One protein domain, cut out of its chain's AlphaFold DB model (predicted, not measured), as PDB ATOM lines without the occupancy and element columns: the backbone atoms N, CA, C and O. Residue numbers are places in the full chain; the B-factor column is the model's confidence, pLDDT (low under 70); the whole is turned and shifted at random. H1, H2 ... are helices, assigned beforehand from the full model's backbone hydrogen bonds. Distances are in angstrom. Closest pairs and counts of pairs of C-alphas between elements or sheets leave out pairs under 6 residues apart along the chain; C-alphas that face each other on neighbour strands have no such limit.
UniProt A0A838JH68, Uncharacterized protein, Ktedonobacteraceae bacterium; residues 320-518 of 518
ATOM      1  N   GLN A 320       3.162 115.336  31.229       90.25
ATOM      2  CA  GLN A 320       4.009 114.286  30.665       90.25
ATOM      3  C   GLN A 320       4.993 114.846  29.638       90.25
ATOM      4  O   GLN A 320       6.163 114.478  29.685       90.25
ATOM      5  N   TYR A 321       4.581 115.785  28.781       88.50
ATOM      6  CA  TYR A 321       5.487 116.439  27.833       88.50
ATOM      7  C   TYR A 321       6.592 117.228  28.557       88.50
ATOM      8  O   TYR A 321       7.779 117.098  28.237       88.50
ATOM      9  N   LYS A 322       6.230 117.981  29.608       87.75
ATOM     10  CA  LYS A 322       7.184 118.683  30.486       87.75
ATOM     11  C   LYS A 322       8.174 117.690  31.124       87.75
ATOM     12  O   LYS A 322       9.384 117.926  31.097       87.75
ATOM     13  N   TRP A 323       7.696 116.559  31.651       91.44
ATOM     14  CA  TRP A 323       8.540 115.506  32.236       91.44
ATOM     15  C   TRP A 323       9.423 114.787  31.216       91.44
ATOM     16  O   TRP A 323      10.598 114.556  31.495       91.44
ATOM     17  N   GLN A 324       8.898 114.486  30.030       94.06
ATOM     18  CA  GLN A 324       9.637 113.866  28.936       94.06
ATOM     19  C   GLN A 324      10.775 114.772  28.473       94.06
ATOM     20  O   GLN A 324      11.905 114.323  28.297       94.06
ATOM     21  N   ARG A 325      10.517 116.075  28.330       92.19
ATOM     22  CA  ARG A 325      11.566 117.028  27.969       92.19
ATOM     23  C   ARG A 325      12.639 117.109  29.054       92.19
ATOM     24  O   ARG A 325      13.824 117.121  28.730       92.19
ATOM     25  N   ARG A 326      12.252 117.101  30.335       92.31
ATOM     26  CA  ARG A 326      13.193 117.079  31.472       92.31
ATOM     27  C   ARG A 326      14.042 115.809  31.496       92.31
ATOM     28  O   ARG A 326      15.264 115.907  31.613       92.31
ATOM     29  N   SER A 327      13.432 114.636  31.342       95.38
ATOM     30  CA  SER A 327      14.172 113.372  31.313       95.38
ATOM     31  C   SER A 327      15.135 113.328  30.129       95.38
ATOM     32  O   SER A 327      16.292 112.960  30.305       95.38
ATOM     33  N   LEU A 328      14.718 113.815  28.957       95.88
ATOM     34  CA  LEU A 328      15.566 113.862  27.770       95.88
ATOM     35  C   LEU A 328      16.740 114.840  27.947       95.88
ATOM     36  O   LEU A 328      17.866 114.491  27.598       95.88
ATOM     37  N   THR A 329      16.532 116.008  28.577       95.56
ATOM     38  CA  THR A 329      17.636 116.936  28.917       95.56
ATOM     39  C   THR A 329      18.644 116.321  29.886       95.56
ATOM     40  O   THR A 329      19.849 116.464  29.687       95.56
ATOM     41  N   PHE A 330      18.166 115.600  30.906       97.25
ATOM     42  CA  PHE A 330      19.022 114.909  31.866       97.25
ATOM     43  C   PHE A 330      19.834 113.797  31.193       97.25
ATOM     44  O   PHE A 330      21.051 113.743  31.356       97.25
ATOM     45  N   VAL A 331      19.179 112.951  30.392       97.62
ATOM     46  CA  VAL A 331      19.838 111.857  29.667       97.62
ATOM     47  C   VAL A 331      20.875 112.407  28.694       97.62
ATOM     48  O   VAL A 331      21.990 111.900  28.658       97.62
ATOM     49  N   ALA A 332      20.567 113.471  27.951       97.56
ATOM     50  CA  ALA A 332      21.530 114.085  27.043       97.56
ATOM     51  C   ALA A 332      22.760 114.636  27.784       97.56
ATOM     52  O   ALA A 332      23.883 114.349  27.378       97.56
ATOM     53  N   ALA A 333      22.569 115.349  28.900       97.50
ATOM     54  CA  ALA A 333      23.668 115.848  29.734       97.50
ATOM     55  C   ALA A 333      24.516 114.713  30.347       97.50
ATOM     56  O   ALA A 333      25.745 114.810  30.433       97.50
ATOM     57  N   PHE A 334      23.878 113.616  30.757       97.94
ATOM     58  CA  PHE A 334      24.563 112.425  31.260       97.94
ATOM     59  C   PHE A 334      25.365 111.721  30.154       97.94
ATOM     60  O   PHE A 334      26.518 111.342  30.350       97.94
ATOM     61  N   MET A 335      24.795 111.595  28.956       97.88
ATOM     62  CA  MET A 335      25.459 110.950  27.823       97.88
ATOM     63  C   MET A 335      26.669 111.756  27.344       97.88
ATOM     64  O   MET A 335      27.736 111.175  27.159       97.88
ATOM     65  N   THR A 336      26.567 113.082  27.212       97.56
ATOM     66  CA  THR A 336      27.711 113.914  26.789       97.56
ATOM     67  C   THR A 336      28.855 113.899  27.800       97.56
ATOM     68  O   THR A 336      30.022 113.849  27.419       97.56
ATOM     69  N   SER A 337      28.541 113.892  29.094       96.75
ATOM     70  CA  SER A 337      29.549 113.821  30.155       96.75
ATOM     71  C   SER A 337      30.193 112.444  30.281       96.75
ATOM     72  O   SER A 337      31.416 112.347  30.404       96.75
ATOM     73  N   SER A 338      29.409 111.372  30.143       96.94
ATOM     74  CA  SER A 338      29.952 110.015  30.054       96.94
ATOM     75  C   SER A 338      30.857 109.842  28.828       96.94
ATOM     76  O   SER A 338      31.912 109.221  28.937       96.94
ATOM     77  N   LEU A 339      30.522 110.472  27.694       96.88
ATOM     78  CA  LEU A 339      31.358 110.471  26.495       96.88
ATOM     79  C   LEU A 339      32.718 111.122  26.768       96.88
ATOM     80  O   LEU A 339      33.746 110.531  26.440       96.88
ATOM     81  N   VAL A 340      32.755 112.282  27.432       96.31
ATOM     82  CA  VAL A 340      34.027 112.909  27.839       96.31
ATOM     83  C   VAL A 340      34.848 111.966  28.707       96.31
ATOM     84  O   VAL A 340      36.031 111.760  28.443       96.31
ATOM     85  N   TYR A 341      34.225 111.314  29.685       94.75
ATOM     86  CA  TYR A 341      34.915 110.312  30.488       94.75
ATOM     87  C   TYR A 341      35.473 109.152  29.647       94.75
ATOM     88  O   TYR A 341      36.626 108.769  29.839       94.75
ATOM     89  N   THR A 342      34.715 108.631  28.675       94.94
ATOM     90  CA  THR A 342      35.209 107.565  27.783       94.94
ATOM     91  C   THR A 342      36.362 108.003  26.881       94.94
ATOM     92  O   THR A 342      37.185 107.172  26.512       94.94
ATOM     93  N   LEU A 343      36.463 109.293  26.545       94.44
ATOM     94  CA  LEU A 343      37.610 109.829  25.807       94.44
ATOM     95  C   LEU A 343      38.854 109.899  26.701       94.44
ATOM     96  O   LEU A 343      39.937 109.488  26.292       94.44
ATOM     97  N   PHE A 344      38.699 110.363  27.943       93.06
ATOM     98  CA  PHE A 344      39.805 110.450  28.903       93.06
ATOM     99  C   PHE A 344      40.268 109.086  29.420       93.06
ATOM    100  O   PHE A 344      41.447 108.924  29.731       93.06
ATOM    101  N   SER A 345      39.384 108.089  29.484       92.00
ATOM    102  CA  SER A 345      39.731 106.738  29.946       92.00
ATOM    103  C   SER A 345      40.727 106.015  29.030       92.00
ATOM    104  O   SER A 345      41.377 105.061  29.462       92.00
ATOM    105  N   GLN A 346      40.895 106.485  27.788       92.94
ATOM    106  CA  GLN A 346      41.906 105.980  26.855       92.94
ATOM    107  C   GLN A 346      43.332 106.413  27.233       92.94
ATOM    108  O   GLN A 346      44.303 105.771  26.826       92.94
ATOM    109  N   ILE A 347      43.478 107.472  28.037       89.31
ATOM    110  CA  ILE A 347      44.770 107.992  28.482       89.31
ATOM    111  C   ILE A 347      45.226 107.176  29.702       89.31
ATOM    112  O   ILE A 347      44.594 107.201  30.757       89.31
ATOM    113  N   LYS A 348      46.327 106.425  29.568       83.81
ATOM    114  CA  LYS A 348      46.949 105.687  30.684       83.81
ATOM    115  C   LYS A 348      48.004 106.560  31.383       83.81
ATOM    116  O   LYS A 348      48.802 107.177  30.679       83.81
ATOM    117  N   PRO A 349      48.090 106.554  32.729       79.88
ATOM    118  CA  PRO A 349      47.282 105.789  33.684       79.88
ATOM    119  C   PRO A 349      45.888 106.388  33.907       79.88
ATOM    120  O   PRO A 349      45.684 107.592  33.787       79.88
ATOM    121  N   PHE A 350      44.945 105.522  34.271       77.38
ATOM    122  CA  PHE A 350      43.537 105.871  34.416       77.38
ATOM    123  C   PHE A 350      43.330 106.981  35.469       77.38
ATOM    124  O   PHE A 350      43.860 106.866  36.582       77.38
ATOM    125  N   PRO A 351      42.564 108.043  35.163       75.06
ATOM    126  CA  PRO A 351      42.349 109.164  36.071       75.06
ATOM    127  C   PRO A 351      41.272 108.810  37.108       75.06
ATOM    128  O   PRO A 351      40.170 109.341  37.067       75.06
ATOM    129  N   LEU A 352      41.556 107.881  38.023       82.44
ATOM    130  CA  LEU A 352      40.732 107.688  39.223       82.44
ATOM    131  C   LEU A 352      41.315 108.490  40.391       82.44
ATOM    132  O   LEU A 352      42.543 108.622  40.478       82.44
ATOM    133  N   PRO A 353      40.473 108.997  41.309       81.44
ATOM    134  CA  PRO A 353      40.944 109.570  42.562       81.44
ATOM    135  C   PRO A 353      41.882 108.577  43.267       81.44
ATOM    136  O   PRO A 353      41.571 107.382  43.302       81.44
ATOM    137  N   PRO A 354      43.032 109.023  43.804       82.62
ATOM    138  CA  PRO A 354      43.430 110.414  44.077       82.62
ATOM    139  C   PRO A 354      44.308 111.083  42.989       82.62
ATOM    140  O   PRO A 354      45.053 112.016  43.286       82.62
ATOM    141  N   ASN A 355      44.284 110.619  41.735       89.31
ATOM    142  CA  ASN A 355      45.149 111.163  40.679       89.31
ATOM    143  C   ASN A 355      44.777 112.625  40.329       89.31
ATOM    144  O   ASN A 355      43.614 112.880  40.016       89.31
ATOM    145  N   PRO A 356      45.725 113.585  40.303       89.19
ATOM    146  CA  PRO A 356      45.433 114.984  39.966       89.19
ATOM    147  C   PRO A 356      44.874 115.187  38.547       89.19
ATOM    148  O   PRO A 356      44.186 116.175  38.305       89.19
ATOM    149  N   LEU A 357      45.096 114.244  37.618       91.06
ATOM    150  CA  LEU A 357      44.463 114.266  36.290       91.06
ATOM    151  C   LEU A 357      42.931 114.189  36.354       91.06
ATOM    152  O   LEU A 357      42.260 114.618  35.418       91.06
ATOM    153  N   PHE A 358      42.369 113.702  37.463       92.25
ATOM    154  CA  PHE A 358      40.929 113.729  37.700       92.25
ATOM    155  C   PHE A 358      40.364 115.155  37.687       92.25
ATOM    156  O   PHE A 358      39.255 115.372  37.211       92.25
ATOM    157  N   ILE A 359      41.146 116.156  38.108       92.38
ATOM    158  CA  ILE A 359      40.716 117.560  38.080       92.38
ATOM    159  C   ILE A 359      40.515 118.033  36.632       92.38
ATOM    160  O   ILE A 359      39.537 118.718  36.343       92.38
ATOM    161  N   LEU A 360      41.380 117.620  35.696       93.19
ATOM    162  CA  LEU A 360      41.191 117.925  34.272       93.19
ATOM    163  C   LEU A 360      39.932 117.261  33.710       93.19
ATOM    164  O   LEU A 360      39.215 117.884  32.928       93.19
ATOM    165  N   LEU A 361      39.655 116.022  34.128       94.38
ATOM    166  CA  LEU A 361      38.423 115.331  33.764       94.38
ATOM    167  C   LEU A 361      37.199 116.122  34.247       94.38
ATOM    168  O   LEU A 361      36.289 116.345  33.455       94.38
ATOM    169  N   LEU A 362      37.192 116.599  35.497       93.94
ATOM    170  CA  LEU A 362      36.095 117.418  36.028       93.94
ATOM    171  C   LEU A 362      35.942 118.747  35.275       93.94
ATOM    172  O   LEU A 362      34.824 119.133  34.938       93.94
ATOM    173  N   ILE A 363      37.051 119.418  34.948       94.94
ATOM    174  CA  ILE A 363      37.035 120.658  34.157       94.94
ATOM    175  C   ILE A 363      36.433 120.421  32.767       94.94
ATOM    176  O   ILE A 363      35.662 121.253  32.296       94.94
ATOM    177  N   ALA A 364      36.746 119.296  32.118       96.12
ATOM    178  CA  ALA A 364      36.171 118.936  30.821       96.12
ATOM    179  C   ALA A 364      34.701 118.483  30.922       96.12
ATOM    180  O   ALA A 364      33.925 118.680  29.984       96.12
ATOM    181  N   LEU A 365      34.303 117.907  32.061       96.50
ATOM    182  CA  LEU A 365      32.946 117.433  32.323       96.50
ATOM    183  C   LEU A 365      31.929 118.584  32.374       96.50
ATOM    184  O   LEU A 365      30.847 118.459  31.805       96.50
ATOM    185  N   LEU A 366      32.284 119.699  33.027       96.31
ATOM    186  CA  LEU A 366      31.414 120.869  33.234       96.31
ATOM    187  C   LEU A 366      30.831 121.461  31.930       96.31
ATOM    188  O   LEU A 366      29.611 121.587  31.825       96.31
ATOM    189  N   PRO A 367      31.629 121.817  30.903       97.12
ATOM    190  CA  PRO A 367      31.077 122.319  29.648       97.12
ATOM    191  C   PRO A 367      30.337 121.235  28.864       97.12
ATOM    192  O   PRO A 367      29.342 121.532  28.208       97.12
ATOM    193  N   ALA A 368      30.769 119.975  28.943       97.44
ATOM    194  CA  ALA A 368      30.125 118.893  28.207       97.44
ATOM    195  C   ALA A 368      28.715 118.574  28.722       97.44
ATOM    196  O   ALA A 368      27.809 118.361  27.911       97.44
ATOM    197  N   THR A 369      28.493 118.581  30.043       97.31
ATOM    198  CA  THR A 369      27.143 118.436  30.619       97.31
ATOM    199  C   THR A 369      26.239 119.595  30.213       97.31
ATOM    200  O   THR A 369      25.109 119.361  29.785       97.31
ATOM    201  N   ALA A 370      26.740 120.834  30.282       96.25
ATOM    202  CA  ALA A 370      25.983 122.026  29.904       96.25
ATOM    203  C   ALA A 370      25.574 122.008  28.420       96.25
ATOM    204  O   ALA A 370      24.419 122.277  28.088       96.25
ATOM    205  N   VAL A 371      26.487 121.618  27.520       96.31
ATOM    206  CA  VAL A 371      26.194 121.463  26.082       96.31
ATOM    207  C   VAL A 371      25.154 120.368  25.839       96.31
ATOM    208  O   VAL A 371      24.231 120.572  25.051       96.31
ATOM    209  N   GLY A 372      25.250 119.230  26.536       96.81
ATOM    210  CA  GLY A 372      24.260 118.152  26.432       96.81
ATOM    211  C   GLY A 372      22.860 118.586  26.869       96.81
ATOM    212  O   GLY A 372      21.884 118.300  26.177       96.81
ATOM    213  N   ALA A 373      22.761 119.345  27.964       96.31
ATOM    214  CA  ALA A 373      21.490 119.898  28.432       96.31
ATOM    215  C   ALA A 373      20.873 120.880  27.416       96.31
ATOM    216  O   ALA A 373      19.660 120.873  27.193       96.31
ATOM    217  N   LEU A 374      21.704 121.704  26.769       95.00
ATOM    218  CA  LEU A 374      21.259 122.698  25.791       95.00
ATOM    219  C   LEU A 374      20.871 122.112  24.440       95.00
ATOM    220  O   LEU A 374      19.942 122.624  23.822       95.00
ATOM    221  N   ALA A 375      21.530 121.043  23.992       96.00
ATOM    222  CA  ALA A 375      21.238 120.409  22.706       96.00
ATOM    223  C   ALA A 375      19.759 120.000  22.585       96.00
ATOM    224  O   ALA A 375      19.151 120.143  21.530       96.00
ATOM    225  N   VAL A 376      19.159 119.560  23.691       94.69
ATOM    226  CA  VAL A 376      17.747 119.148  23.763       94.69
ATOM    227  C   VAL A 376      16.791 120.337  23.796       94.69
ATOM    228  O   VAL A 376      15.650 120.256  23.340       94.69
ATOM    229  N   GLN A 377      17.230 121.452  24.371       90.12
ATOM    230  CA  GLN A 377      16.419 122.660  24.460       90.12
ATOM    231  C   GLN A 377      16.609 123.607  23.281       90.12
ATOM    232  O   GLN A 377      15.970 124.660  23.261       90.12
ATOM    233  N   TRP A 378      17.457 123.243  22.321       88.81
ATOM    234  CA  TRP A 378      17.771 124.059  21.165       88.81
ATOM    235  C   TRP A 378      16.524 124.268  20.303       88.81
ATOM    236  O   TRP A 378      16.167 123.438  19.469       88.81
ATOM    237  N   ASN A 379      15.847 125.392  20.518       86.19
ATOM    238  CA  ASN A 379      14.799 125.873  19.638       86.19
ATOM    239  C   ASN A 379      15.415 126.877  18.656       86.19
ATOM    240  O   ASN A 379      16.184 127.745  19.069       86.19
ATOM    241  N   ARG A 380      15.086 126.769  17.362       73.56
ATOM    242  CA  ARG A 380      15.646 127.639  16.310       73.56
ATOM    243  C   ARG A 380      15.331 129.122  16.525       73.56
ATOM    244  O   ARG A 380      16.064 129.954  16.009       73.56
ATOM    245  N   SER A 381      14.295 129.439  17.299       87.62
ATOM    246  CA  SER A 381      13.918 130.813  17.638       87.62
ATOM    247  C   SER A 381      14.724 131.432  18.788       87.62
ATOM    248  O   SER A 381      14.552 132.614  19.080       87.62
ATOM    249  N   LEU A 382      15.601 130.677  19.462       84.38
ATOM    250  CA  LEU A 382      16.370 131.219  20.583       84.38
ATOM    251  C   LEU A 382      17.408 132.225  20.088       84.38
ATOM    252  O   LEU A 382      18.298 131.907  19.299       84.38
ATOM    253  N   SER A 383      17.327 133.441  20.619       90.25
ATOM    254  CA  SER A 383      18.359 134.453  20.399       90.25
ATOM    255  C   SER A 383      19.703 134.013  20.992       90.25
ATOM    256  O   SER A 383      19.745 133.352  22.031       90.25
ATOM    257  N   PHE A 384      20.813 134.414  20.365       90.50
ATOM    258  CA  PHE A 384      22.162 134.056  20.824       90.50
ATOM    259  C   PHE A 384      22.412 134.436  22.294       90.50
ATOM    260  O   PHE A 384      22.975 133.640  23.042       90.50
ATOM    261  N   ASP A 385      21.926 135.600  22.734       89.69
ATOM    262  CA  ASP A 385      22.052 136.050  24.127       89.69
ATOM    263  C   ASP A 385      21.358 135.107  25.116       89.69
ATOM    264  O   ASP A 385      21.837 134.893  26.226       89.69
ATOM    265  N   GLU A 386      20.223 134.534  24.717       89.56
ATOM    266  CA  GLU A 386      19.464 133.610  25.551       89.56
ATOM    267  C   GLU A 386      20.148 132.247  25.628       89.56
ATOM    268  O   GLU A 386      20.239 131.661  26.708       89.56
ATOM    269  N   VAL A 387      20.700 131.773  24.505       92.69
ATOM    270  CA  VAL A 387      21.552 130.579  24.483       92.69
ATOM    271  C   VAL A 387      22.741 130.785  25.417       92.69
ATOM    272  O   VAL A 387      22.991 129.952  26.286       92.69
ATOM    273  N   LEU A 388      23.428 131.922  25.302       91.94
ATOM    274  CA  LEU A 388      24.574 132.260  26.133       91.94
ATOM    275  C   LEU A 388      24.190 132.337  27.623       91.94
ATOM    276  O   LEU A 388      24.846 131.718  28.459       91.94
ATOM    277  N   ALA A 389      23.100 133.020  27.972       91.06
ATOM    278  CA  ALA A 389      22.630 133.087  29.352       91.06
ATOM    279  C   ALA A 389      22.338 131.692  29.923       91.06
ATOM    280  O   ALA A 389      22.826 131.365  31.006       91.06
ATOM    281  N   ARG A 390      21.647 130.832  29.161       92.62
ATOM    282  CA  ARG A 390      21.357 129.451  29.573       92.62
ATOM    283  C   ARG A 390      22.618 128.585  29.684       92.62
ATOM    284  O   ARG A 390      22.692 127.738  30.575       92.62
ATOM    285  N   THR A 391      23.632 128.801  28.833       94.81
ATOM    286  CA  THR A 391      24.935 128.115  28.961       94.81
ATOM    287  C   THR A 391      25.605 128.444  30.287       94.81
ATOM    288  O   THR A 391      26.002 127.531  31.010       94.81
ATOM    289  N   PHE A 392      25.683 129.727  30.651       95.19
ATOM    290  CA  PHE A 392      26.351 130.140  31.878       95.19
ATOM    291  C   PHE A 392      25.563 129.757  33.129       95.19
ATOM    292  O   PHE A 392      26.181 129.368  34.117       95.19
ATOM    293  N   THR A 393      24.225 129.795  33.105       94.50
ATOM    294  CA  THR A 393      23.422 129.317  34.245       94.50
ATOM    295  C   THR A 393      23.573 127.814  34.442       94.50
ATOM    296  O   THR A 393      23.765 127.374  35.573       94.50
ATOM    297  N   SER A 394      23.576 127.025  33.362       95.56
ATOM    298  CA  SER A 394      23.841 125.584  33.438       95.56
ATOM    299  C   SER A 394      25.256 125.300  33.966       95.56
ATOM    300  O   SER A 394      25.417 124.535  34.917       95.56
ATOM    301  N   LEU A 395      26.283 125.995  33.458       96.75
ATOM    302  CA  LEU A 395      27.661 125.906  33.965       96.75
ATOM    303  C   LEU A 395      27.774 126.280  35.452       96.75
ATOM    304  O   LEU A 395      28.423 125.576  36.220       96.75
ATOM    305  N   GLY A 396      27.114 127.354  35.888       95.56
ATOM    306  CA  GLY A 396      27.098 127.763  37.293       95.56
ATOM    307  C   GLY A 396      26.432 126.724  38.201       95.56
ATOM    308  O   GLY A 396      26.994 126.352  39.230       95.56
ATOM    309  N   CYS A 397      25.266 126.202  37.801       96.56
ATOM    310  CA  CYS A 397      24.563 125.159  38.547       96.56
ATOM    311  C   CYS A 397      25.381 123.864  38.631       96.56
ATOM    312  O   CYS A 397      25.463 123.274  39.706       96.56
ATOM    313  N   THR A 398      26.007 123.431  37.531       96.88
ATOM    314  CA  THR A 398      26.865 122.230  37.517       96.88
ATOM    315  C   THR A 398      28.087 122.376  38.408       96.88
ATOM    316  O   THR A 398      28.362 121.466  39.188       96.88
ATOM    317  N   LEU A 399      28.782 123.517  38.353       96.81
ATOM    318  CA  LEU A 399      29.923 123.805  39.219       96.81
ATOM    319  C   LEU A 399      29.513 123.761  40.695       96.81
ATOM    320  O   LEU A 399      30.165 123.099  41.495       96.81
ATOM    321  N   MET A 400      28.408 124.422  41.048       96.88
ATOM    322  CA  MET A 400      27.908 124.445  42.423       96.88
ATOM    323  C   MET A 400      27.506 123.045  42.908       96.88
ATOM    324  O   MET A 400      27.931 122.626  43.982       96.88
ATOM    325  N   GLY A 401      26.722 122.304  42.120       96.88
ATOM    326  CA  GLY A 401      26.259 120.964  42.484       96.88
ATOM    327  C   GLY A 401      27.405 119.967  42.648       96.88
ATOM    328  O   GLY A 401      27.456 119.250  43.646       96.88
ATOM    329  N   THR A 402      28.358 119.962  41.715       96.38
ATOM    330  CA  THR A 402      29.534 119.078  41.778       96.38
ATOM    331  C   THR A 402      30.482 119.451  42.913       96.38
ATOM    332  O   THR A 402      30.917 118.557  43.630       96.38
ATOM    333  N   ALA A 403      30.745 120.740  43.154       96.31
ATOM    334  CA  ALA A 403      31.586 121.182  44.269       96.31
ATOM    335  C   ALA A 403      30.986 120.818  45.639       96.31
ATOM    336  O   ALA A 403      31.705 120.377  46.535       96.31
ATOM    337  N   VAL A 404      29.666 120.968  45.805       96.44
ATOM    338  CA  VAL A 404      28.968 120.575  47.041       96.44
ATOM    339  C   VAL A 404      28.960 119.056  47.206       96.44
ATOM    340  O   VAL A 404      29.231 118.570  48.303       96.44
ATOM    341  N   ALA A 405      28.685 118.299  46.140       95.94
ATOM    342  CA  ALA A 405      28.713 116.840  46.188       95.94
ATOM    343  C   ALA A 405      30.113 116.302  46.511       95.94
ATOM    344  O   ALA A 405      30.225 115.388  47.322       95.94
ATOM    345  N   GLU A 406      31.164 116.902  45.945       93.81
ATOM    346  CA  GLU A 406      32.553 116.567  46.262       93.81
ATOM    347  C   GLU A 406      32.849 116.817  47.739       93.81
ATOM    348  O   GLU A 406      33.279 115.910  48.447       93.81
ATOM    349  N   ALA A 407      32.543 118.017  48.240       94.00
ATOM    350  CA  ALA A 407      32.762 118.352  49.641       94.00
ATOM    351  C   ALA A 407      32.026 117.377  50.575       94.00
ATOM    352  O   ALA A 407      32.632 116.818  51.489       94.00
ATOM    353  N   LEU A 408      30.737 117.120  50.321       95.00
ATOM    354  CA  LEU A 408      29.936 116.177  51.103       95.00
ATOM    355  C   LEU A 408      30.496 114.754  51.043       95.00
ATOM    356  O   LEU A 408      30.536 114.079  52.071       95.00
ATOM    357  N   TRP A 409      30.953 114.306  49.872       94.44
ATOM    358  CA  TRP A 409      31.563 112.991  49.703       94.44
ATOM    359  C   TRP A 409      32.837 112.854  50.537       94.44
ATOM    360  O   TRP A 409      32.964 111.891  51.290       94.44
ATOM    361  N   GLN A 410      33.727 113.850  50.486       92.00
ATOM    362  CA  GLN A 410      34.963 113.874  51.276       92.00
ATOM    363  C   GLN A 410      34.687 113.886  52.791       92.00
ATOM    364  O   GLN A 410      35.428 113.279  53.566       92.00
ATOM    365  N   PHE A 411      33.603 114.538  53.232       93.19
ATOM    366  CA  PHE A 411      33.193 114.524  54.641       93.19
ATOM    367  C   PHE A 411      32.562 113.192  55.074       93.19
ATOM    368  O   PHE A 411      32.814 112.739  56.193       93.19
ATOM    369  N   ALA A 412      31.740 112.573  54.225       94.56
ATOM    370  CA  ALA A 412      30.942 111.401  54.582       94.56
ATOM    371  C   ALA A 412      31.678 110.068  54.374       94.56
ATOM    372  O   ALA A 412      31.596 109.171  55.216       94.56
ATOM    373  N   VAL A 413      32.395 109.916  53.259       90.62
ATOM    374  CA  VAL A 413      32.960 108.641  52.808       90.62
ATOM    375  C   VAL A 413      34.483 108.717  52.872       90.62
ATOM    376  O   VAL A 413      35.149 109.182  51.956       90.62
ATOM    377  N   ARG A 414      35.057 108.233  53.978       78.44
ATOM    378  CA  ARG A 414      36.520 108.190  54.171       78.44
ATOM    379  C   ARG A 414      37.283 107.258  53.203       78.44
ATOM    380  O   ARG A 414      38.431 107.583  52.907       78.44
ATOM    381  N   PRO A 415      36.753 106.104  52.734       76.38
ATOM    382  CA  PRO A 415      37.493 105.255  51.796       76.38
ATOM    383  C   PRO A 415      37.278 105.656  50.319       76.38
ATOM    384  O   PRO A 415      36.148 105.944  49.919       76.38
ATOM    385  N   PRO A 416      38.325 105.605  49.467       75.12
ATOM    386  CA  PRO A 416      38.249 106.026  48.069       75.12
ATOM    387  C   PRO A 416      37.552 104.972  47.195       75.12
ATOM    388  O   PRO A 416      38.186 104.148  46.536       75.12
ATOM    389  N   LEU A 417      36.221 105.001  47.159       91.00
ATOM    390  CA  LEU A 417      35.422 104.237  46.196       91.00
ATOM    391  C   LEU A 417      35.379 104.987  44.854       91.00
ATOM    392  O   LEU A 417      34.369 105.591  44.501       91.00
ATOM    393  N   GLY A 418      36.493 104.973  44.113       89.06
ATOM    394  CA  GLY A 418      36.697 105.856  42.956       89.06
ATOM    395  C   GLY A 418      35.640 105.745  41.844       89.06
ATOM    396  O   GLY A 418      35.238 106.757  41.280       89.06
ATOM    397  N   THR A 419      35.138 104.543  41.542       91.75
ATOM    398  CA  THR A 419      34.117 104.350  40.492       91.75
ATOM    399  C   THR A 419      32.733 104.838  40.913       91.75
ATOM    400  O   THR A 419      32.041 105.472  40.117       91.75
ATOM    401  N   LEU A 420      32.335 104.579  42.162       93.44
ATOM    402  CA  LEU A 420      31.063 105.057  42.712       93.44
ATOM    403  C   LEU A 420      31.064 106.578  42.853       93.44
ATOM    404  O   LEU A 420      30.070 107.220  42.529       93.44
ATOM    405  N   HIS A 421      32.194 107.143  43.272       93.31
ATOM    406  CA  HIS A 421      32.394 108.583  43.366       93.31
ATOM    407  C   HIS A 421      32.230 109.266  42.004       93.31
ATOM    408  O   HIS A 421      31.451 110.208  41.877       93.31
ATOM    409  N   LEU A 422      32.870 108.738  40.957       93.81
ATOM    410  CA  LEU A 422      32.706 109.257  39.600       93.81
ATOM    411  C   LEU A 422      31.253 109.149  39.105       93.81
ATOM    412  O   LEU A 422      30.733 110.102  38.527       93.81
ATOM    413  N   LEU A 423      30.595 108.005  39.321       95.75
ATOM    414  CA  LEU A 423      29.202 107.808  38.910       95.75
ATOM    415  C   LEU A 423      28.266 108.793  39.623       95.75
ATOM    416  O   LEU A 423      27.398 109.383  38.981       95.75
ATOM    417  N   LEU A 424      28.479 109.022  40.921       95.75
ATOM    418  CA  LEU A 424      27.747 110.026  41.685       95.75
ATOM    419  C   LEU A 424      27.947 111.425  41.091       95.75
ATOM    420  O   LEU A 424      26.967 112.126  40.848       95.75
ATOM    421  N   LEU A 425      29.193 111.819  40.810       95.56
ATOM    422  CA  LEU A 425      29.497 113.129  40.228       95.56
ATOM    423  C   LEU A 425      28.878 113.312  38.837       95.56
ATOM    424  O   LEU A 425      28.359 114.387  38.560       95.56
ATOM    425  N   LEU A 426      28.868 112.279  37.987       96.38
ATOM    426  CA  LEU A 426      28.192 112.300  36.681       96.38
ATOM    427  C   LEU A 426      26.685 112.547  36.823       96.38
ATOM    428  O   LEU A 426      26.127 113.393  36.122       96.38
ATOM    429  N   VAL A 427      26.026 111.839  37.746       97.56
ATOM    430  CA  VAL A 427      24.585 111.997  38.001       97.56
ATOM    431  C   VAL A 427      24.281 113.388  38.554       97.56
ATOM    432  O   VAL A 427      23.378 114.056  38.050       97.56
ATOM    433  N   VAL A 428      25.048 113.857  39.544       97.50
ATOM    434  CA  VAL A 428      24.875 115.197  40.124       97.50
ATOM    435  C   VAL A 428      25.114 116.275  39.070       97.50
ATOM    436  O   VAL A 428      24.291 117.175  38.928       97.50
ATOM    437  N   ALA A 429      26.183 116.164  38.278       97.19
ATOM    438  CA  ALA A 429      26.481 117.118  37.218       97.19
ATOM    439  C   ALA A 429      25.354 117.167  36.175       97.19
ATOM    440  O   ALA A 429      24.918 118.253  35.803       97.19
ATOM    441  N   ALA A 430      24.826 116.019  35.742       97.62
ATOM    442  CA  ALA A 430      23.716 115.972  34.792       97.62
ATOM    443  C   ALA A 430      22.412 116.558  35.371       97.62
ATOM    444  O   ALA A 430      21.736 117.328  34.688       97.62
ATOM    445  N   LEU A 431      22.075 116.262  36.636       97.00
ATOM    446  CA  LEU A 431      20.905 116.838  37.316       97.00
ATOM    447  C   LEU A 431      21.027 118.358  37.461       97.00
ATOM    448  O   LEU A 431      20.093 119.090  37.134       97.00
ATOM    449  N   SER A 432      22.185 118.846  37.909       96.81
ATOM    450  CA  SER A 432      22.439 120.279  38.063       96.81
ATOM    451  C   SER A 432      22.458 121.015  36.719       96.81
ATOM    452  O   SER A 432      21.935 122.126  36.634       96.81
ATOM    453  N   ALA A 433      22.989 120.395  35.657       96.62
ATOM    454  CA  ALA A 433      22.964 120.952  34.301       96.62
ATOM    455  C   ALA A 433      21.534 121.094  33.775       96.62
ATOM    456  O   ALA A 433      21.165 122.157  33.269       96.62
ATOM    457  N   ALA A 434      20.732 120.034  33.923       95.75
ATOM    458  CA  ALA A 434      19.335 120.006  33.502       95.75
ATOM    459  C   ALA A 434      18.495 121.035  34.275       95.75
ATOM    460  O   ALA A 434      17.668 121.726  33.679       95.75
ATOM    461  N   PHE A 435      18.754 121.196  35.578       95.06
ATOM    462  CA  PHE A 435      18.112 122.221  36.399       95.06
ATOM    463  C   PHE A 435      18.455 123.636  35.916       95.06
ATOM    464  O   PHE A 435      17.553 124.444  35.705       95.06
ATOM    465  N   GLY A 436      19.738 123.924  35.671       92.81
ATOM    466  CA  GLY A 436      20.191 125.241  35.211       92.81
ATOM    467  C   GLY A 436      19.771 125.598  33.780       92.81
ATOM    468  O   GLY A 436      19.735 126.780  33.438       92.81
ATOM    469  N   ALA A 437      19.433 124.600  32.957       93.06
ATOM    470  CA  ALA A 437      18.890 124.806  31.616       93.06
ATOM    471  C   ALA A 437      17.374 125.086  31.627       93.06
ATOM    472  O   ALA A 437      16.847 125.668  30.688       93.06
ATOM    473  N   HIS A 438      16.629 124.669  32.654       90.94
ATOM    474  CA  HIS A 438      15.171 124.804  32.666       90.94
ATOM    475  C   HIS A 438      14.729 126.273  32.857       90.94
ATOM    476  O   HIS A 438      15.236 126.972  33.732       90.94
ATOM    477  N   GLY A 439      13.749 126.734  32.064       82.25
ATOM    478  CA  GLY A 439      13.324 128.145  31.998       82.25
ATOM    479  C   GLY A 439      12.920 128.768  33.346       82.25
ATOM    480  O   GLY A 439      13.553 129.736  33.756       82.25
ATOM    481  N   PRO A 440      11.931 128.213  34.075       84.56
ATOM    482  CA  PRO A 440      11.488 128.765  35.358       84.56
ATOM    483  C   PRO A 440      12.582 128.955  36.429       84.56
ATOM    484  O   PRO A 440      12.718 130.070  36.934       84.56
ATOM    485  N   PRO A 441      13.404 127.942  36.787       78.88
ATOM    486  CA  PRO A 441      14.467 128.149  37.769       78.88
ATOM    487  C   PRO A 441      15.562 129.084  37.243       78.88
ATOM    488  O   PRO A 441      16.085 129.886  38.010       78.88
ATOM    489  N   CYS A 442      15.873 129.043  35.942       80.75
ATOM    490  CA  CYS A 442      16.798 129.985  35.314       80.75
ATOM    491  C   CYS A 442      16.301 131.433  35.474       80.75
ATOM    492  O   CYS A 442      17.055 132.289  35.933       80.75
ATOM    493  N   ALA A 443      15.017 131.691  35.211       81.56
ATOM    494  CA  ALA A 443      14.398 133.000  35.401       81.56
ATOM    495  C   ALA A 443      14.438 133.451  36.869       81.56
ATOM    496  O   ALA A 443      14.793 134.596  37.139       81.56
ATOM    497  N   ALA A 444      14.163 132.555  37.824       85.44
ATOM    498  CA  ALA A 444      14.251 132.861  39.253       85.44
ATOM    499  C   ALA A 444      15.687 133.203  39.695       85.44
ATOM    500  O   ALA A 444      15.896 134.175  40.422       85.44
ATOM    501  N   ILE A 445      16.686 132.451  39.220       83.94
ATOM    502  CA  ILE A 445      18.108 132.708  39.493       83.94
ATOM    503  C   ILE A 445      18.532 134.045  38.879       83.94
ATOM    504  O   ILE A 445      19.158 134.861  39.554       83.94
ATOM    505  N   ILE A 446      18.158 134.305  37.625       82.50
ATOM    506  CA  ILE A 446      18.450 135.569  36.941       82.50
ATOM    507  C   ILE A 446      17.760 136.736  37.651       82.50
ATOM    508  O   ILE A 446      18.382 137.780  37.827       82.50
ATOM    509  N   ALA A 447      16.518 136.577  38.111       84.00
ATOM    510  CA  ALA A 447      15.799 137.599  38.869       84.00
ATOM    511  C   ALA A 447      16.448 137.868  40.236       84.00
ATOM    512  O   ALA A 447      16.554 139.017  40.666       84.00
ATOM    513  N   ALA A 448      16.925 136.831  40.927       86.56
ATOM    514  CA  ALA A 448      17.676 136.996  42.167       86.56
ATOM    515  C   ALA A 448      19.003 137.733  41.918       86.56
ATOM    516  O   ALA A 448      19.327 138.696  42.618       86.56
ATOM    517  N   LEU A 449      19.737 137.342  40.872       83.44
ATOM    518  CA  LEU A 449      20.991 137.981  40.474       83.44
ATOM    519  C   LEU A 449      20.782 139.417  40.005       83.44
ATOM    520  O   LEU A 449      21.600 140.271  40.326       83.44
ATOM    521  N   SER A 450      19.697 139.715  39.293       84.00
ATOM    522  CA  SER A 450      19.397 141.068  38.825       84.00
ATOM    523  C   SER A 450      19.021 141.998  39.979       84.00
ATOM    524  O   SER A 450      19.409 143.167  39.950       84.00
ATOM    525  N   LYS A 451      18.358 141.498  41.035       86.19
ATOM    526  CA  LYS A 451      18.122 142.245  42.285       86.19
ATOM    527  C   LYS A 451      19.438 142.587  42.982       86.19
ATOM    528  O   LYS A 451      19.675 143.751  43.306       86.19
ATOM    529  N   VAL A 452      20.321 141.599  43.143       85.12
ATOM    530  CA  VAL A 452      21.658 141.801  43.731       85.12
ATOM    531  C   VAL A 452      22.489 142.758  42.872       85.12
ATOM    532  O   VAL A 452      23.077 143.708  43.381       85.12
ATOM    533  N   HIS A 453      22.476 142.570  41.555       82.19
ATOM    534  CA  HIS A 453      23.168 143.433  40.605       82.19
ATOM    535  C   HIS A 453      22.635 144.869  40.655       82.19
ATOM    536  O   HIS A 453      23.418 145.812  40.659       82.19
ATOM    537  N   SER A 454      21.315 145.052  40.745       82.38
ATOM    538  CA  SER A 454      20.690 146.375  40.847       82.38
ATOM    539  C   SER A 454      21.082 147.094  42.138       82.38
ATOM    540  O   SER A 454      21.324 148.299  42.106       82.38
ATOM    541  N   ALA A 455      21.245 146.364  43.246       83.44
ATOM    542  CA  ALA A 455      21.790 146.919  44.485       83.44
ATOM    543  C   ALA A 455      23.271 147.334  44.339       83.44
ATOM    544  O   ALA A 455      23.705 148.321  44.928       83.44
ATOM    545  N   ILE A 456      24.036 146.621  43.504       80.88
ATOM    546  CA  ILE A 456      25.471 146.851  43.253       80.88
ATOM    547  C   ILE A 456      25.714 147.821  42.072       80.88
ATOM    548  O   ILE A 456      26.845 148.243  41.827       80.88
ATOM    549  N   LYS A 457      24.660 148.260  41.371       73.50
ATOM    550  CA  LYS A 457      24.700 149.002  40.092       73.50
ATOM    551  C   LYS A 457      25.516 150.297  40.124       73.50
ATOM    552  O   LYS A 457      25.936 150.782  39.078       73.50
ATOM    553  N   ARG A 458      25.790 150.845  41.312       74.88
ATOM    554  CA  ARG A 458      26.671 152.010  41.465       74.88
ATOM    555  C   ARG A 458      28.135 151.711  41.123       74.88
ATOM    556  O   ARG A 458      28.853 152.652  40.809       74.88
ATOM    557  N   ILE A 459      28.580 150.448  41.161       79.00
ATOM    558  CA  ILE A 459      29.964 150.057  40.845       79.00
ATOM    559  C   ILE A 459      29.997 148.650  40.214       79.00
ATOM    560  O   ILE A 459      30.306 147.656  40.871       79.00
ATOM    561  N   SER A 460      29.706 148.550  38.913       79.25
ATOM    562  CA  SER A 460      29.683 147.274  38.165       79.25
ATOM    563  C   SER A 460      30.985 146.465  38.276       79.25
ATOM    564  O   SER A 460      30.952 145.238  38.370       79.25
ATOM    565  N   TRP A 461      32.135 147.141  38.342       84.62
ATOM    566  CA  TRP A 461      33.440 146.500  38.537       84.62
ATOM    567  C   TRP A 461      33.591 145.845  39.919       84.62
ATOM    568  O   TRP A 461      34.160 144.762  40.037       84.62
ATOM    569  N   LEU A 462      33.017 146.454  40.958       85.94
ATOM    570  CA  LEU A 462      33.100 145.947  42.330       85.94
ATOM    571  C   LEU A 462      32.258 144.680  42.505       85.94
ATOM    572  O   LEU A 462      32.658 143.778  43.233       85.94
ATOM    573  N   GLY A 463      31.150 144.569  41.763       85.69
ATOM    574  CA  GLY A 463      30.368 143.334  41.679       85.69
ATOM    575  C   GLY A 463      31.176 142.158  41.125       85.69
ATOM    576  O   GLY A 463      31.155 141.080  41.711       85.69
ATOM    577  N   MET A 464      31.948 142.367  40.050       88.06
ATOM    578  CA  MET A 464      32.835 141.323  39.509       88.06
ATOM    579  C   MET A 464      33.929 140.931  40.509       88.06
ATOM    580  O   MET A 464      34.195 139.744  40.694       88.06
ATOM    581  N   LEU A 465      34.520 141.915  41.193       90.31
ATOM    582  CA  LEU A 465      35.565 141.686  42.194       90.31
ATOM    583  C   LEU A 465      35.036 140.893  43.403       90.31
ATOM    584  O   LEU A 465      35.740 140.038  43.927       90.31
ATOM    585  N   LEU A 466      33.777 141.116  43.796       90.25
ATOM    586  CA  LEU A 466      33.133 140.423  44.915       90.25
ATOM    587  C   LEU A 466      32.624 139.015  44.556       90.25
ATOM    588  O   LEU A 466      32.604 138.140  45.417       90.25
ATOM    589  N   LEU A 467      32.258 138.762  43.295       91.56
ATOM    590  CA  LEU A 467      31.804 137.439  42.838       91.56
ATOM    591  C   LEU A 467      32.961 136.484  42.490       91.56
ATOM    592  O   LEU A 467      32.818 135.264  42.593       91.56
ATOM    593  N   ALA A 468      34.122 137.024  42.104       95.12
ATOM    594  CA  ALA A 468      35.333 136.251  41.840       95.12
ATOM    595  C   ALA A 468      35.748 135.312  42.998       95.12
ATOM    596  O   ALA A 468      35.961 134.129  42.725       95.12
ATOM    597  N   PRO A 469      35.816 135.739  44.280       96.62
ATOM    598  CA  PRO A 469      36.175 134.844  45.382       96.62
ATOM    599  C   PRO A 469      35.155 133.722  45.601       96.62
ATOM    600  O   PRO A 469      35.542 132.628  45.999       96.62
ATOM    601  N   VAL A 470      33.873 133.950  45.295       95.75
ATOM    602  CA  VAL A 470      32.841 132.902  45.369       95.75
ATOM    603  C   VAL A 470      33.097 131.826  44.310       95.75
ATOM    604  O   VAL A 470      33.075 130.636  44.617       95.75
ATOM    605  N   GLY A 471      33.419 132.230  43.077       96.38
ATOM    606  CA  GLY A 471      33.818 131.297  42.017       96.38
ATOM    607  C   GLY A 471      35.104 130.543  42.348       96.38
ATOM    608  O   GLY A 471      35.171 129.327  42.178       96.38
ATOM    609  N   ALA A 472      36.098 131.247  42.894       97.44
ATOM    610  CA  ALA A 472      37.345 130.652  43.362       97.44
ATOM    611  C   ALA A 472      37.112 129.620  44.477       97.44
ATOM    612  O   ALA A 472      37.733 128.559  44.456       97.44
ATOM    613  N   LEU A 473      36.198 129.898  45.414       97.31
ATOM    614  CA  LEU A 473      35.830 128.981  46.491       97.31
ATOM    615  C   LEU A 473      35.207 127.692  45.946       97.31
ATOM    616  O   LEU A 473      35.622 126.611  46.349       97.31
ATOM    617  N   PHE A 474      34.261 127.781  45.005       97.06
ATOM    618  CA  PHE A 474      33.682 126.586  44.379       97.06
ATOM    619  C   PHE A 474      34.712 125.802  43.558       97.06
ATOM    620  O   PHE A 474      34.760 124.576  43.652       97.06
ATOM    621  N   GLY A 475      35.583 126.492  42.816       96.44
ATOM    622  CA  GLY A 475      36.692 125.860  42.100       96.44
ATOM    623  C   GLY A 475      37.688 125.162  43.034       96.44
ATOM    624  O   GLY A 475      38.172 124.077  42.723       96.44
ATOM    625  N   TYR A 476      37.950 125.743  44.208       96.81
ATOM    626  CA  TYR A 476      38.771 125.130  45.250       96.81
ATOM    627  C   TYR A 476      38.092 123.903  45.872       96.81
ATOM    628  O   TYR A 476      38.735 122.860  45.992       96.81
ATOM    629  N   LEU A 477      36.801 123.995  46.216       95.88
ATOM    630  CA  LEU A 477      36.015 122.882  46.768       95.88
ATOM    631  C   LEU A 477      35.980 121.676  45.826       95.88
ATOM    632  O   LEU A 477      36.061 120.542  46.281       95.88
ATOM    633  N   LEU A 478      35.952 121.915  44.515       94.25
ATOM    634  CA  LEU A 478      36.031 120.867  43.496       94.25
ATOM    635  C   LEU A 478      37.389 120.135  43.487       94.25
ATOM    636  O   LEU A 478      37.499 119.023  42.981       94.25
ATOM    637  N   THR A 479      38.427 120.742  44.067       94.25
ATOM    638  CA  THR A 479      39.766 120.146  44.230       94.25
ATOM    639  C   THR A 479      40.043 119.677  45.660       94.25
ATOM    640  O   THR A 479      41.159 119.257  45.979       94.25
ATOM    641  N   PHE A 480      39.038 119.740  46.537       91.62
ATOM    642  CA  PHE A 480      39.162 119.333  47.928       91.62
ATOM    643  C   PHE A 480      39.386 117.816  48.019       91.62
ATOM    644  O   PHE A 480      38.675 117.040  47.394       91.62
ATOM    645  N   GLY A 481      40.403 117.390  48.773       87.94
ATOM    646  CA  GLY A 481      40.816 115.980  48.864       87.94
ATOM    647  C   GLY A 481      42.002 115.595  47.967       87.94
ATOM    648  O   GLY A 481      42.564 114.513  48.133       87.94
ATOM    649  N   PHE A 482      42.451 116.485  47.075       89.00
ATOM    650  CA  PHE A 482      43.658 116.288  46.268       89.00
ATOM    651  C   PHE A 482      44.860 117.035  46.857       89.00
ATOM    652  O   PHE A 482      44.722 118.065  47.519       89.00
ATOM    653  N   ALA A 483      46.071 116.538  46.591       90.88
ATOM    654  CA  ALA A 483      47.285 117.279  46.915       90.88
ATOM    655  C   ALA A 483      47.334 118.592  46.112       90.88
ATOM    656  O   ALA A 483      47.038 118.606  44.911       90.88
ATOM    657  N   LEU A 484      47.735 119.685  46.771       89.81
ATOM    658  CA  LEU A 484      47.926 120.989  46.133       89.81
ATOM    659  C   LEU A 484      48.894 120.837  44.952       89.81
ATOM    660  O   LEU A 484      50.075 120.544  45.127       89.81
ATOM    661  N   SER A 485      48.373 121.008  43.743       92.44
ATOM    662  CA  SER A 485      49.101 120.841  42.487       92.44
ATOM    663  C   SER A 485      48.721 121.966  41.531       92.44
ATOM    664  O   SER A 485      47.757 122.688  41.766       92.44
ATOM    665  N   ILE A 486      49.437 122.120  40.415       93.31
ATOM    666  CA  ILE A 486      49.081 123.132  39.405       93.31
ATOM    667  C   ILE A 486      47.642 122.960  38.876       93.31
ATOM    668  O   ILE A 486      47.012 123.918  38.432       93.31
ATOM    669  N   PHE A 487      47.086 121.753  38.995       91.94
ATOM    670  CA  PHE A 487      45.709 121.458  38.627       91.94
ATOM    671  C   PHE A 487      44.684 122.075  39.589       91.94
ATOM    672  O   PHE A 487      43.618 122.481  39.130       91.94
ATOM    673  N   SER A 488      44.991 122.256  40.881       94.12
ATOM    674  CA  SER A 488      44.068 122.969  41.779       94.12
ATOM    675  C   SER A 488      43.937 124.445  41.400       94.12
ATOM    676  O   SER A 488      42.830 124.981  41.395       94.12
ATOM    677  N   ALA A 489      45.028 125.074  40.949       95.62
ATOM    678  CA  ALA A 489      44.973 126.420  40.381       95.62
ATOM    679  C   ALA A 489      44.072 126.481  39.133       95.62
ATOM    680  O   ALA A 489      43.322 127.441  38.970       95.62
ATOM    681  N   SER A 490      44.078 125.441  38.288       95.38
ATOM    682  CA  SER A 490      43.176 125.374  37.129       95.38
ATOM    683  C   SER A 490      41.699 125.271  37.527       95.38
ATOM    684  O   SER A 490      40.874 125.968  36.941       95.38
ATOM    685  N   GLY A 491      41.366 124.505  38.574       94.31
ATOM    686  CA  GLY A 491      40.002 124.432  39.110       94.31
ATOM    687  C   GLY A 491      39.508 125.786  39.630       94.31
ATOM    688  O   GLY A 491      38.404 126.216  39.300       94.31
ATOM    689  N   ILE A 492      40.364 126.510  40.362       96.88
ATOM    690  CA  ILE A 492      40.080 127.871  40.846       96.88
ATOM    691  C   ILE A 492      39.843 128.835  39.675       96.88
ATOM    692  O   ILE A 492      38.854 129.568  39.677       96.88
ATOM    693  N   LEU A 493      40.714 128.823  38.659       96.81
ATOM    694  CA  LEU A 493      40.584 129.691  37.482       96.81
ATOM    695  C   LEU A 493      39.293 129.423  36.704       96.81
ATOM    696  O   LEU A 493      38.616 130.370  36.309       96.81
ATOM    697  N   VAL A 494      38.926 128.153  36.517       96.44
ATOM    698  CA  VAL A 494      37.666 127.765  35.864       96.44
ATOM    699  C   VAL A 494      36.466 128.250  36.675       96.44
ATOM    700  O   VAL A 494      35.539 128.821  36.104       96.44
ATOM    701  N   GLY A 495      36.505 128.106  38.002       96.56
ATOM    702  CA  GLY A 495      35.460 128.617  38.887       96.56
ATOM    703  C   GLY A 495      35.263 130.131  38.764       96.56
ATOM    704  O   GLY A 495      34.132 130.593  38.620       96.56
ATOM    705  N   VAL A 496      36.355 130.905  38.736       97.38
ATOM    706  CA  VAL A 496      36.311 132.362  38.510       97.38
ATOM    707  C   VAL A 496      35.787 132.697  37.111       97.38
ATOM    708  O   VAL A 496      34.958 133.592  36.962       97.38
ATOM    709  N   ALA A 497      36.232 131.983  36.074       96.44
ATOM    710  CA  ALA A 497      35.792 132.227  34.703       96.44
ATOM    711  C   ALA A 497      34.278 132.007  34.536       96.44
ATOM    712  O   ALA A 497      33.606 132.827  33.908       96.44
ATOM    713  N   ILE A 498      33.729 130.944  35.136       96.25
ATOM    714  CA  ILE A 498      32.292 130.642  35.095       96.25
ATOM    715  C   ILE A 498      31.483 131.730  35.814       96.25
ATOM    716  O   ILE A 498      30.481 132.195  35.267       96.25
ATOM    717  N   THR A 499      31.904 132.185  37.000       95.31
ATOM    718  CA  THR A 499      31.161 133.225  37.733       95.31
ATOM    719  C   THR A 499      31.224 134.589  37.053       95.31
ATOM    720  O   THR A 499      30.213 135.291  37.002       95.31
ATOM    721  N   VAL A 500      32.369 134.957  36.472       94.81
ATOM    722  CA  VAL A 500      32.501 136.183  35.669       94.81
ATOM    723  C   VAL A 500      31.634 136.104  34.409       94.81
ATOM    724  O   VAL A 500      30.925 137.062  34.102       94.81
ATOM    725  N   GLY A 501      31.626 134.964  33.712       93.88
ATOM    726  CA  GLY A 501      30.776 134.742  32.540       93.88
ATOM    727  C   GLY A 501      29.280 134.834  32.858       93.88
ATOM    728  O   GLY A 501      28.530 135.482  32.131       93.88
ATOM    729  N   LEU A 502      28.855 134.280  33.996       92.31
ATOM    730  CA  LEU A 502      27.480 134.389  34.487       92.31
ATOM    731  C   LEU A 502      27.091 135.843  34.795       92.31
ATOM    732  O   LEU A 502      26.015 136.289  34.404       92.31
ATOM    733  N   MET A 503      27.978 136.610  35.435       91.88
ATOM    734  CA  MET A 503      27.755 138.037  35.687       91.88
ATOM    735  C   MET A 503      27.639 138.837  34.382       91.88
ATOM    736  O   MET A 503      26.778 139.709  34.260       91.88
ATOM    737  N   TRP A 504      28.474 138.521  33.390       92.50
ATOM    738  CA  TRP A 504      28.407 139.143  32.070       92.50
ATOM    739  C   TRP A 504      27.089 138.830  31.351       92.50
ATOM    740  O   TRP A 504      26.453 139.737  30.815       92.50
ATOM    741  N   ALA A 505      26.626 137.580  31.407       90.25
ATOM    742  CA  ALA A 505      25.338 137.185  30.843       90.25
ATOM    743  C   ALA A 505      24.153 137.921  31.494       90.25
ATOM    744  O   ALA A 505      23.233 138.350  30.796       90.25
ATOM    745  N   VAL A 506      24.189 138.130  32.816       89.19
ATOM    746  CA  VAL A 506      23.174 138.926  33.527       89.19
ATOM    747  C   VAL A 506      23.197 140.387  33.068       89.19
ATOM    748  O   VAL A 506      22.134 140.952  32.816       89.19
ATOM    749  N   ASP A 507      24.377 140.996  32.908       89.69
ATOM    750  CA  ASP A 507      24.501 142.376  32.409       89.69
ATOM    751  C   ASP A 507      23.927 142.522  30.988       89.69
ATOM    752  O   ASP A 507      23.180 143.463  30.714       89.69
ATOM    753  N   LEU A 508      24.184 141.557  30.095       88.12
ATOM    754  CA  LEU A 508      23.587 141.531  28.752       88.12
ATOM    755  C   LEU A 508      22.054 141.497  28.804       88.12
ATOM    756  O   LEU A 508      21.389 142.261  28.098       88.12
ATOM    757  N   LEU A 509      21.491 140.659  29.676       85.50
ATOM    758  CA  LEU A 509      20.045 140.489  29.813       85.50
ATOM    759  C   LEU A 509      19.381 141.750  30.389       85.50
ATOM    760  O   LEU A 509      18.364 142.215  29.869       85.50
ATOM    761  N   VAL A 510      20.004 142.374  31.394       87.06
ATOM    762  CA  VAL A 510      19.546 143.651  31.969       87.06
ATOM    763  C   VAL A 510      19.594 144.776  30.932       87.06
ATOM    764  O   VAL A 510      18.629 145.535  30.808       87.06
ATOM    765  N   ARG A 511      20.675 144.882  30.147       88.50
ATOM    766  CA  ARG A 511      20.791 145.888  29.075       88.50
ATOM    767  C   ARG A 511      19.732 145.701  27.997       88.50
ATOM    768  O   ARG A 511      19.209 146.691  27.488       88.50
ATOM    769  N   ARG A 512      19.400 144.455  27.655       86.31
ATOM    770  CA  ARG A 512      18.368 144.145  26.661       86.31
ATOM    771  C   ARG A 512      16.977 144.542  27.142       86.31
ATOM    772  O   ARG A 512      16.252 145.185  26.389       86.31
ATOM    773  N   ASN A 513      16.633 144.229  28.391       83.81
ATOM    774  CA  ASN A 513      15.353 144.649  28.964       83.81
ATOM    775  C   ASN A 513      15.256 146.177  29.058       83.81
ATOM    776  O   ASN A 513      14.214 146.740  28.752       83.81
ATOM    777  N   GLY A 514      16.362 146.863  29.369       84.94
ATOM    778  CA  GLY A 514      16.412 148.328  29.355       84.94
ATOM    779  C   GLY A 514      16.097 148.951  27.989       84.94
ATOM    780  O   GLY A 514      15.434 149.979  27.945       84.94
ATOM    781  N   ARG A 515      16.514 148.325  26.877       85.88
ATOM    782  CA  ARG A 515      16.225 148.815  25.514       85.88
ATOM    783  C   ARG A 515      14.791 148.577  25.050       85.88
ATOM    784  O   ARG A 515      14.370 149.239  24.121       85.88
ATOM    785  N   LYS A 516      14.062 147.627  25.642       77.00
ATOM    786  CA  LYS A 516      12.645 147.407  25.304       77.00
ATOM    787  C   LYS A 516      11.720 148.455  25.933       77.00
ATOM    788  O   LYS A 516      10.578 148.579  25.514       77.00
ATOM    789  N   HIS A 517      12.197 149.156  26.960       68.50
ATOM    790  CA  HIS A 517      11.425 150.157  27.701       68.50
ATOM    791  C   HIS A 517      11.833 151.605  27.394       68.50
ATOM    792  O   HIS A 517      11.184 152.521  27.901       68.50
ATOM    793  N   ALA A 518      12.907 151.798  26.628       55.06
ATOM    794  CA  ALA A 518      13.347 153.088  26.106       55.06
ATOM    795  C   ALA A 518      12.852 153.230  24.671       55.06
ATOM    796  O   ALA A 518      12.388 154.341  24.336       55.06
TER     797      ALA A 518
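What this domain is: This is residues 320 to 518 of the 518 residues of an uncharacterized protein of Ktedonobacteraceae bacterium (UniProt A0A838JH68). Six helices, H1, H2, H3, H4, H6 and H7, make an up-and-down bundle, each running against the one before it, with H3 in its core. H1, H2 and H4 pack together on one side of H3, the hairpin of H6 and H7 packs on the other, and the shorter H5 crosses H7 nearly at right angles; residues 513 to 518 stick out at the end of H7. The printed part has 199 residues with seven named helices, H1 to H7 in order, and no named strand: all helix. It is compact, with a radius of gyration of the C-alphas of 17.5 A and spans of 58 by 42 by 28 A.

Where its parts are: H1, residues 320 to 344, begins with C-alpha 320 at (4.009, 114.286, 30.665) and is 36.0 A long. H2 is residues 357 to 377, 31.6 A. H3, residues 384 to 412, is 41.6 A long and begins at (22.162, 134.056, 20.824). H4 is residues 418 to 437, H5 residues 439 to 456 and H6 residues 460 to 477. H7, residues 486 to 516, is the longest at 46.0 A and ends with C-alpha 516 at (12.645, 147.407, 25.304).

How they stand to each other: H1 and H2 are a helical hairpin and touch at a shallow tilt of 31 degrees, the closest C-alphas being Ala 333 and Gly 372, 4.1 A apart. H4 touches H1 with residues 426 to 434 alone, closest at the C-alphas of Ala 333 and Ala 430, 5.1 A. H3 and H4, also a hairpin, touch at 33 degrees, only just short of steep, with the C-alphas of Ser 394 and Gly 436 closest at 4.1 A. H7 touches H3 with residues 495 to 509 alone; the C-alphas of Phe 392 and Leu 502 are closest, 5.1 A apart. The hairpin H6 and H7 touches closest at the C-alphas of Gly 475 and Ile 492, 4.1 A. H5 touches H7, about perpendicular at 88 degrees, closest at the C-alphas of Ile 446 and Val 506, 6.7 A. H5 touches H6 only at the corner. H1 is apart from H3, H5, H6 and H7. Every O i to N i+4 pair is within hydrogen-bond range in H1, H3, H4, H5 and H7; in H2 it is 13 of 17 and in H6 12 of 14.

The domain as a whole: The two C-alphas farthest apart are those of Pro 415 and Ala 518, 59.4 A. The printed part has no cut. The link from H1 to H2, residues 345 to 356, is long. Mean pLDDT of the printed part is 91.0; residues 517 and 518 are under 70.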